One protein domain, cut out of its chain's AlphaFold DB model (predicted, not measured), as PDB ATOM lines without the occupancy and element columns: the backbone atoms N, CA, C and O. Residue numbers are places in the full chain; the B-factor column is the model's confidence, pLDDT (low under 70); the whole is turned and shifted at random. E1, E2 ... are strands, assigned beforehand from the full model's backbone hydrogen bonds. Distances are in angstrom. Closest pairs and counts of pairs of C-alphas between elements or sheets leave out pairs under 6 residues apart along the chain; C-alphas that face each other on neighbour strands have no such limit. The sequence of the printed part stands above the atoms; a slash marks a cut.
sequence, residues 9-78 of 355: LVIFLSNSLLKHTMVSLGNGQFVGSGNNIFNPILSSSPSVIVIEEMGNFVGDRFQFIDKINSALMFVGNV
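AT A GLANCE: This is residues 9 to 78 of the 355 residues of an uncharacterized protein of Biostraticola tofi (UniProt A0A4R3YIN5). One seven-stranded sheet is curled like part of a barrel and left open between its edge strands E4 and E5, where residues 51 to 54 span the gap and the long loop of residues 33 to 46 covers part of the same open side. Two meanders, each strand the antiparallel neighbour of the one before, E1 E2 E3 E4 and E5 E6 E7, join side by side through E1 and E7. The 70 printed residues include seven named strands, E1 to E7 along the chain, and no named helix; the sheet's order is E4 E3 E2 E1 E7 E6 E5, antiparallel throughout, and the class is all strand. The whole is compact and rounded, with a radius of gyration of the C-alphas of 11.1 A and spans of 29 by 25 by 21 A.

HOW THE PARTS SIT: In the strongly twisted sheet, E1, residues 9 to 14, and E7, residues 70 to 76, are antiparallel neighbours at 152 degrees, with N 11 and O 74 2.8 A apart, within hydrogen-bond range. On the other side of E1 is E2, residues 17 to 26; the two form a hairpin at 152 degrees, with N 10 and O 22 at 2.8 A. E2 pairs with E1 over residues 17 to 23 and, staggered, over residues 23 to 26 with E3, residues 29 to 32. E2 and E3 form a hairpin at 135 degrees, with N 23 and O 31 at 2.9 A. E3 forms a hairpin with the edge strand E4, residues 47 to 50, at 147 degrees; N 49 and O 30 are 2.9 A apart. On the other side of E7 from E1 is E6, residues 61 to 64; E6 and E7 form a hairpin at 113 degrees, with N 62 and O 71 at 2.8 A. E6 also forms a hairpin with the other edge strand, E5, residues 55 to 58, at 150 degrees, with N 63 and O 56 at 2.8 A. E4 and E5 are apart, though their link is tight.

IN THESE COORDINATES: E1 begins at C-alpha 9, (-0.328, 29.549, 14.881), and is 16.8 A long. E2 is the longest, 25.5 A, from C-alpha 17 at (-12.835, 27.627, 25.396). E7 is 19.5 A long and ends at C-alpha 76, (-2.822, 33.616, 12.519). E3, E4, E5 and E6 have four residues each.

THE WHOLE: The C-alphas of Ser 45 and Gly 59, 30.0 A apart, are the two farthest apart, while those of Leu 9 and Val 78, the first and last printed, are 6.0 A apart. The link from E3 to E4, 14 residues, is long; the other five links are tight. The printed part has no cut, its mean pLDDT is 91.8, and no printed residue is under 70.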
ATOM      1  N   LEU A   9       0.352  30.074  13.706       95.00
ATOM      2  CA  LEU A   9      -0.328  29.549  14.881       95.00
ATOM      3  C   LEU A   9      -1.715  29.064  14.472       95.00
ATOM      4  O   LEU A   9      -2.445  29.792  13.797       95.00
ATOM      5  N   VAL A  10      -2.074  27.862  14.900       96.12
ATOM      6  CA  VAL A  10      -3.398  27.269  14.713       96.12
ATOM      7  C   VAL A  10      -4.021  27.062  16.082       96.12
ATOM      8  O   VAL A  10      -3.396  26.483  16.967       96.12
ATOM      9  N   ILE A  11      -5.249  27.541  16.254       96.25
ATOM     10  CA  ILE A  11      -5.989  27.501  17.513       96.25
ATOM     11  C   ILE A  11      -7.333  26.819  17.278       96.25
ATOM     12  O   ILE A  11      -8.053  27.174  16.346       96.25
ATOM     13  N   PHE A  12      -7.692  25.891  18.161       95.88
ATOM     14  CA  PHE A  12      -8.997  25.234  18.172       95.88
ATOM     15  C   PHE A  12      -9.797  25.675  19.399       95.88
ATOM     16  O   PHE A  12      -9.352  25.484  20.534       95.88
ATOM     17  N   LEU A  13     -10.981  26.252  19.175       95.56
ATOM     18  CA  LEU A  13     -11.908  26.688  20.223       95.56
ATOM     19  C   LEU A  13     -13.198  25.869  20.181       95.56
ATOM     20  O   LEU A  13     -13.791  25.687  19.121       95.56
ATOM     21  N   SER A  14     -13.696  25.439  21.336       92.44
ATOM     22  CA  SER A  14     -15.029  24.838  21.451       92.44
ATOM     23  C   SER A  14     -15.781  25.493  22.600       92.44
ATOM     24  O   SER A  14     -15.258  25.573  23.710       92.44
ATOM     25  N   ASN A  15     -16.980  26.008  22.315       89.44
ATOM     26  CA  ASN A  15     -17.788  26.806  23.244       89.44
ATOM     27  C   ASN A  15     -16.987  27.967  23.863       89.44
ATOM     28  O   ASN A  15     -16.999  28.171  25.071       89.44
ATOM     29  N   SER A  16     -16.228  28.677  23.019       88.50
ATOM     30  CA  SER A  16     -15.329  29.783  23.399       88.50
ATOM     31  C   SER A  16     -14.173  29.409  24.336       88.50
ATOM     32  O   SER A  16     -13.434  30.288  24.771       88.50
ATOM     33  N   LEU A  17     -13.966  28.120  24.616       94.19
ATOM     34  CA  LEU A  17     -12.835  27.627  25.396       94.19
ATOM     35  C   LEU A  17     -11.724  27.132  24.474       94.19
ATOM     36  O   LEU A  17     -11.980  26.386  23.525       94.19
ATOM     37  N   LEU A  18     -10.487  27.511  24.797       94.94
ATOM     38  CA  LEU A  18      -9.295  26.999  24.134       94.94
ATOM     39  C   LEU A  18      -9.172  25.496  24.368       94.94
ATOM     40  O   LEU A  18      -9.108  25.043  25.509       94.94
ATOM     41  N   LYS A  19      -9.152  24.729  23.278       94.19
ATOM     42  CA  LYS A  19      -8.988  23.273  23.309       94.19
ATOM     43  C   LYS A  19      -7.584  22.850  22.932       94.19
ATOM     44  O   LYS A  19      -7.041  21.966  23.578       94.19
ATOM     45  N   HIS A  20      -7.009  23.479  21.910       95.94
ATOM     46  CA  HIS A  20      -5.690  23.099  21.421       95.94
ATOM     47  C   HIS A  20      -4.993  24.240  20.695       95.94
ATOM     48  O   HIS A  20      -5.649  25.102  20.108       95.94
ATOM     49  N   THR A  21      -3.663  24.217  20.717       96.00
ATOM     50  CA  THR A  21      -2.808  25.152  19.977       96.00
ATOM     51  C   THR A  21      -1.678  24.390  19.301       96.00
ATOM     52  O   THR A  21      -1.095  23.487  19.895       96.00
ATOM     53  N   MET A  22      -1.357  24.764  18.066       96.31
ATOM     54  CA  MET A  22      -0.303  24.140  17.267       96.31
ATOM     55  C   MET A  22       0.423  25.168  16.412       96.31
ATOM     56  O   MET A  22      -0.107  26.244  16.128       96.31
ATOM     57  N   VAL A  23       1.608  24.805  15.932       95.19
ATOM     58  CA  VAL A  23       2.332  25.566  14.911       95.19
ATOM     59  C   VAL A  23       2.322  24.776  13.610       95.19
ATOM     60  O   VAL A  23       2.622  23.585  13.595       95.19
ATOM     61  N   SER A  24       1.968  25.426  12.505       95.00
ATOM     62  CA  SER A  24       2.069  24.806  11.188       95.00
ATOM     63  C   SER A  24       3.518  24.771  10.721       95.00
ATOM     64  O   SER A  24       4.199  25.797  10.720       95.00
ATOM     65  N   LEU A  25       3.957  23.607  10.253       93.25
ATOM     66  CA  LEU A  25       5.229  23.425   9.552       93.25
ATOM     67  C   LEU A  25       5.065  23.607   8.030       93.25
ATOM     68  O   LEU A  25       5.961  23.299   7.252       93.25
ATOM     69  N   GLY A  26       3.901  24.102   7.591       91.62
ATOM     70  CA  GLY A  26       3.515  24.139   6.188       91.62
ATOM     71  C   GLY A  26       3.050  22.774   5.686       91.62
ATOM     72  O   GLY A  26       3.090  21.772   6.398       91.62
ATOM     73  N   ASN A  27       2.561  22.731   4.444       91.44
ATOM     74  CA  ASN A  27       2.227  21.481   3.757       91.44
ATOM     75  C   ASN A  27       1.297  20.552   4.561       91.44
ATOM     76  O   ASN A  27       1.429  19.333   4.508       91.44
ATOM     77  N   GLY A  28       0.366  21.106   5.343       93.12
ATOM     78  CA  GLY A  28      -0.543  20.315   6.177       93.12
ATOM     79  C   GLY A  28       0.141  19.473   7.260       93.12
ATOM     80  O   GLY A  28      -0.440  18.469   7.665       93.12
ATOM     81  N   GLN A  29       1.348  19.848   7.681       94.75
ATOM     82  CA  GLN A  29       2.030  19.309   8.854       94.75
ATOM     83  C   GLN A  29       1.937  20.313  10.004       94.75
ATOM     84  O   GLN A  29       2.011  21.533   9.796       94.75
ATOM     85  N   PHE A  30       1.761  19.804  11.220       95.94
ATOM     86  CA  PHE A  30       1.570  20.622  12.412       95.94
ATOM     87  C   PHE A  30       2.313  20.014  13.593       95.94
ATOM     88  O   PHE A  30       2.260  18.807  13.802       95.94
ATOM     89  N   VAL A  31       2.969  20.858  14.385       95.56
ATOM     90  CA  VAL A  31       3.606  20.463  15.642       95.56
ATOM     91  C   VAL A  31       2.779  20.959  16.824       95.56
ATOM     92  O   VAL A  31       2.336  22.111  16.857       95.56
ATOM     93  N   GLY A  32       2.557  20.078  17.794       94.75
ATOM     94  CA  GLY A  32       1.790  20.365  19.003       94.75
ATOM     95  C   GLY A  32       1.934  19.253  20.037       94.75
ATOM     96  O   GLY A  32       2.489  18.197  19.740       94.75
ATOM     97  N   SER A  33       1.442  19.500  21.249       94.12
ATOM     98  CA  SER A  33       1.393  18.542  22.365       94.12
ATOM     99  C   SER A  33      -0.050  18.335  22.802       94.12
ATOM    100  O   SER A  33      -0.779  19.319  22.879       94.12
ATOM    101  N   GLY A  34      -0.451  17.112  23.150       92.81
ATOM    102  CA  GLY A  34      -1.853  16.773  23.425       92.81
ATOM    103  C   GLY A  34      -2.644  16.451  22.153       92.81
ATOM    104  O   GLY A  34      -3.843  16.702  22.081       92.81
ATOM    105  N   ASN A  35      -1.967  15.938  21.120       93.88
ATOM    106  CA  ASN A  35      -2.560  15.681  19.802       93.88
ATOM    107  C   ASN A  35      -3.628  14.574  19.832       93.88
ATOM    108  O   ASN A  35      -4.476  14.512  18.943       93.88
ATOM    109  N   ASN A  36      -3.649  13.766  20.894       92.56
ATOM    110  CA  ASN A  36      -4.690  12.783  21.187       92.56
ATOM    111  C   ASN A  36      -6.112  13.374  21.260       92.56
ATOM    112  O   ASN A  36      -7.081  12.625  21.172       92.56
ATOM    113  N   ILE A  37      -6.251  14.702  21.381       92.75
ATOM    114  CA  ILE A  37      -7.543  15.390  21.272       92.75
ATOM    115  C   ILE A  37      -8.200  15.221  19.894       92.75
ATOM    116  O   ILE A  37      -9.423  15.222  19.805       92.75
ATOM    117  N   PHE A  38      -7.413  15.087  18.822       92.50
ATOM    118  CA  PHE A  38      -7.947  14.928  17.468       92.50
ATOM    119  C   PHE A  38      -8.298  13.481  17.142       92.50
ATOM    120  O   PHE A  38      -9.272  13.203  16.442       92.50
ATOM    121  N   ASN A  39      -7.471  12.565  17.637       89.44
ATOM    122  CA  ASN A  39      -7.608  11.136  17.447       89.44
ATOM    123  C   ASN A  39      -6.980  10.425  18.661       89.44
ATOM    124  O   ASN A  39      -5.776  10.581  18.874       89.44
ATOM    125  N   PRO A  40      -7.744   9.626  19.433       88.06
ATOM    126  CA  PRO A  40      -7.254   8.954  20.641       88.06
ATOM    127  C   PRO A  40      -6.043   8.031  20.440       88.06
ATOM    128  O   PRO A  40      -5.382   7.684  21.413       88.06
ATOM    129  N   ILE A  41      -5.760   7.614  19.200       85.44
ATOM    130  CA  ILE A  41      -4.598   6.782  18.856       85.44
ATOM    131  C   ILE A  41      -3.288   7.592  18.901       85.44
ATOM    132  O   ILE A  41      -2.210   7.014  19.038       85.44
ATOM    133  N   LEU A  42      -3.358   8.920  18.778       88.56
ATOM    134  CA  LEU A  42      -2.185   9.793  18.812       88.56
ATOM    135  C   LEU A  42      -1.646   9.942  20.239       88.56
ATOM    136  O   LEU A  42      -2.378   9.831  21.220       88.56
ATOM    137  N   SER A  43      -0.353  10.242  20.350       84.06
ATOM    138  CA  SER A  43       0.291  10.520  21.635       84.06
ATOM    139  C   SER A  43      -0.107  11.892  22.195       84.06
ATOM    140  O   SER A  43      -0.407  12.835  21.455       84.06
ATOM    141  N   SER A  44      -0.080  12.021  23.523       87.56
ATOM    142  CA  SER A  44      -0.176  13.313  24.213       87.56
ATOM    143  C   SER A  44       1.165  14.060  24.258       87.56
ATOM    144  O   SER A  44       1.184  15.270  24.492       87.56
ATOM    145  N   SER A  45       2.283  13.378  23.998       87.19
ATOM    146  CA  SER A  45       3.606  13.998  23.901       87.19
ATOM    147  C   SER A  45       3.703  14.949  22.698       87.19
ATOM    148  O   SER A  45       2.940  14.807  21.740       87.19
ATOM    149  N   PRO A  46       4.637  15.921  22.710       91.31
ATOM    150  CA  PRO A  46       4.894  16.760  21.547       91.31
ATOM    151  C   PRO A  46       5.266  15.920  20.319       91.31
ATOM    152  O   PRO A  46       6.209  15.132  20.378       91.31
ATOM    153  N   SER A  47       4.551  16.102  19.212       91.94
ATOM    154  CA  SER A  47       4.845  15.423  17.947       91.94
ATOM    155  C   SER A  47       4.446  16.264  16.737       91.94
ATOM    156  O   SER A  47       3.659  17.214  16.845       91.94
ATOM    157  N   VAL A  48       5.021  15.916  15.583       94.38
ATOM    158  CA  VAL A  48       4.583  16.406  14.273       94.38
ATOM    159  C   VAL A  48       3.524  15.450  13.743       94.38
ATOM    160  O   VAL A  48       3.815  14.275  13.545       94.38
ATOM    161  N   ILE A  49       2.317  15.952  13.504       94.81
ATOM    162  CA  ILE A  49       1.208  15.187  12.924       94.81
ATOM    163  C   ILE A  49       0.834  15.741  11.554       94.81
ATOM    164  O   ILE A  49       1.108  16.907  11.230       94.81
ATOM    165  N   VAL A  50       0.174  14.914  10.751       94.69
ATOM    166  CA  VAL A  50      -0.354  15.326   9.449       94.69
ATOM    167  C   VAL A  50      -1.848  15.600   9.530       94.69
ATOM    168  O   VAL A  50      -2.560  15.088  10.390       94.69
ATOM    169  N   ILE A  51      -2.347  16.428   8.616       93.00
ATOM    170  CA  ILE A  51      -3.741  16.860   8.654       93.00
ATOM    171  C   ILE A  51      -4.753  15.727   8.516       93.00
ATOM    172  O   ILE A  51      -5.848  15.797   9.071       93.00
ATOM    173  N   GLU A  52      -4.363  14.677   7.806       91.88
ATOM    174  CA  GLU A  52      -5.141  13.459   7.632       91.88
ATOM    175  C   GLU A  52      -5.425  12.748   8.970       91.88
ATOM    176  O   GLU A  52      -6.405  12.023   9.060       91.88
ATOM    177  N   GLU A  53      -4.631  12.997  10.020       91.31
ATOM    178  CA  GLU A  53      -4.837  12.456  11.371       91.31
ATOM    179  C   GLU A  53      -5.672  13.376  12.282       91.31
ATOM    180  O   GLU A  53      -5.979  13.009  13.417       91.31
ATOM    181  N   MET A  54      -6.039  14.575  11.813       92.56
ATOM    182  CA  MET A  54      -6.709  15.582  12.641       92.56
ATOM    183  C   MET A  54      -8.232  15.583  12.485       92.56
ATOM    184  O   MET A  54      -8.952  15.792  13.461       92.56
ATOM    185  N   GLY A  55      -8.727  15.385  11.261       90.81
ATOM    186  CA  GLY A  55     -10.154  15.444  10.936       90.81
ATOM    187  C   GLY A  55     -10.465  16.288   9.700       90.81
ATOM    188  O   GLY A  55      -9.589  16.577   8.885       90.81
ATOM    189  N   ASN A  56     -11.726  16.703   9.555       90.94
ATOM    190  CA  ASN A  56     -12.234  17.378   8.356       90.94
ATOM    191  C   ASN A  56     -13.139  18.573   8.686       90.94
ATOM    192  O   ASN A  56     -13.693  18.682   9.776       90.94
ATOM    193  N   PHE A  57     -13.310  19.485   7.725       90.56
ATOM    194  CA  PHE A  57     -14.292  20.565   7.855       90.56
ATOM    195  C   PHE A  57     -15.698  20.064   7.539       90.56
ATOM    196  O   PHE A  57     -15.923  19.479   6.481       90.56
ATOM    197  N   VAL A  58     -16.642  20.367   8.429       89.56
ATOM    198  CA  VAL A  58     -18.079  20.179   8.221       89.56
ATOM    199  C   VAL A  58     -18.748  21.529   8.459       89.56
ATOM    200  O   VAL A  58     -18.918  21.966   9.596       89.56
ATOM    201  N   GLY A  59     -19.069  22.222   7.365       88.88
ATOM    202  CA  GLY A  59     -19.494  23.621   7.419       88.88
ATOM    203  C   GLY A  59     -18.351  24.543   7.856       88.88
ATOM    204  O   GLY A  59     -17.269  24.521   7.272       88.88
ATOM    205  N   ASP A  60     -18.599  25.355   8.880       88.25
ATOM    206  CA  ASP A  60     -17.651  26.304   9.477       88.25
ATOM    207  C   ASP A  60     -16.829  25.707  10.633       88.25
ATOM    208  O   ASP A  60     -15.896  26.340  11.135       88.25
ATOM    209  N   ARG A  61     -17.149  24.478  11.050       92.44
ATOM    210  CA  ARG A  61     -16.472  23.790  12.149       92.44
ATOM    211  C   ARG A  61     -15.518  22.730  11.630       92.44
ATOM    212  O   ARG A  61     -15.768  22.042  10.642       92.44
ATOM    213  N   PHE A  62     -14.424  22.574  12.357       93.81
ATOM    214  CA  PHE A  62     -13.506  21.469  12.189       93.81
ATOM    215  C   PHE A  62     -13.955  20.305  13.073       93.81
ATOM    216  O   PHE A  62     -13.976  20.430  14.298       93.81
ATOM    217  N   GLN A  63     -14.364  19.202  12.453       94.25
ATOM    218  CA  GLN A  63     -14.746  17.966  13.125       94.25
ATOM    219  C   GLN A  63     -13.516  17.070  13.268       94.25
ATOM    220  O   GLN A  63     -12.849  16.774  12.275       94.25
ATOM    221  N   PHE A  64     -13.225  16.645  14.496       92.75
ATOM    222  CA  PHE A  64     -12.098  15.759  14.789       92.75
ATOM    223  C   PHE A  64     -12.392  14.324  14.317       92.75
ATOM    224  O   PHE A  64     -13.550  13.977  14.063       92.75
ATOM    225  N   ILE A  65     -11.364  13.474  14.191       87.62
ATOM    226  CA  ILE A  65     -11.533  12.083  13.719       87.62
ATOM    227  C   ILE A  65     -12.444  11.269  14.634       87.62
ATOM    228  O   ILE A  65     -13.193  10.426  14.148       87.62
ATOM    229  N   ASP A  66     -12.437  11.545  15.939       80.50
ATOM    230  CA  ASP A  66     -13.336  10.880  16.886       80.50
ATOM    231  C   ASP A  66     -14.830  11.163  16.623       80.50
ATOM    232  O   ASP A  66     -15.686  10.484  17.186       80.50
ATOM    233  N   LYS A  67     -15.148  12.150  15.768       77.12
ATOM    234  CA  LYS A  67     -16.486  12.653  15.396       77.12
ATOM    235  C   LYS A  67     -17.341  13.171  16.557       77.12
ATOM    236  O   LYS A  67     -18.385  13.772  16.299       77.12
ATOM    237  N   ILE A  68     -16.903  12.984  17.799       79.19
ATOM    238  CA  ILE A  68     -17.552  13.458  19.024       79.19
ATOM    239  C   ILE A  68     -17.272  14.950  19.188       79.19
ATOM    240  O   ILE A  68     -18.150  15.722  19.576       79.19
ATOM    241  N   ASN A  69     -16.052  15.366  18.862       84.88
ATOM    242  CA  ASN A  69     -15.591  16.719  19.087       84.88
ATOM    243  C   ASN A  69     -15.580  17.541  17.793       84.88
ATOM    244  O   ASN A  69     -15.182  17.090  16.716       84.88
ATOM    245  N   SER A  70     -16.003  18.800  17.910       92.56
ATOM    246  CA  SER A  70     -15.811  19.802  16.864       92.56
ATOM    247  C   SER A  70     -15.425  21.151  17.454       92.56
ATOM    248  O   SER A  70     -15.888  21.548  18.533       92.56
ATOM    249  N   ALA A  71     -14.603  21.883  16.717       94.81
ATOM    250  CA  ALA A  71     -14.061  23.162  17.139       94.81
ATOM    251  C   ALA A  71     -14.082  24.185  16.000       94.81
ATOM    252  O   ALA A  71     -13.993  23.840  14.822       94.81
ATOM    253  N   LEU A  72     -14.164  25.460  16.361       95.50
ATOM    254  CA  LEU A  72     -13.790  26.552  15.474       95.50
ATOM    255  C   LEU A  72     -12.268  26.578  15.365       95.50
ATOM    256  O   LEU A  72     -11.573  26.505  16.381       95.50
ATOM    257  N   MET A  73     -11.760  26.691  14.141       94.88
ATOM    258  CA  MET A  73     -10.329  26.771  13.875       94.88
ATOM    259  C   MET A  73      -9.950  28.197  13.478       94.88
ATOM    260  O   MET A  73     -10.465  28.735  12.500       94.88
ATOM    261  N   PHE A  74      -8.997  28.775  14.199       94.56
ATOM    262  CA  PHE A  74      -8.405  30.071  13.893       94.56
ATOM    263  C   PHE A  74      -6.949  29.880  13.495       94.56
ATOM    264  O   PHE A  74      -6.241  29.058  14.074       94.56
ATOM    265  N   VAL A  75      -6.492  30.647  12.508       94.69
ATOM    266  CA  VAL A  75      -5.104  30.615  12.047       94.69
ATOM    267  C   VAL A  75      -4.586  32.035  11.962       94.69
ATOM    268  O   VAL A  75      -5.259  32.905  11.411       94.69
ATOM    269  N   GLY A  76      -3.390  32.278  12.487       93.69
ATOM    270  CA  GLY A  76      -2.822  33.616  12.519       93.69
ATOM    271  C   GLY A  76      -1.313  33.643  12.686       93.69
ATOM    272  O   GLY A  76      -0.643  32.616  12.804       93.69
ATOM    273  N   ASN A  77      -0.775  34.857  12.683       91.00
ATOM    274  CA  ASN A  77       0.619  35.099  13.022       91.00
ATOM    275  C   ASN A  77       0.766  35.163  14.542       91.00
ATOM    276  O   ASN A  77      -0.060  35.775  15.220       91.00
ATOM    277  N   VAL A  78       1.839  34.574  15.069       83.06
ATOM    278  CA  VAL A  78       2.228  34.794  16.464       83.06
ATOM    279  C   VAL A  78       2.676  36.248  16.615       83.06
ATOM    280  O   VAL A  78       3.402  36.773  15.766       83.06
TER     281      VAL A  78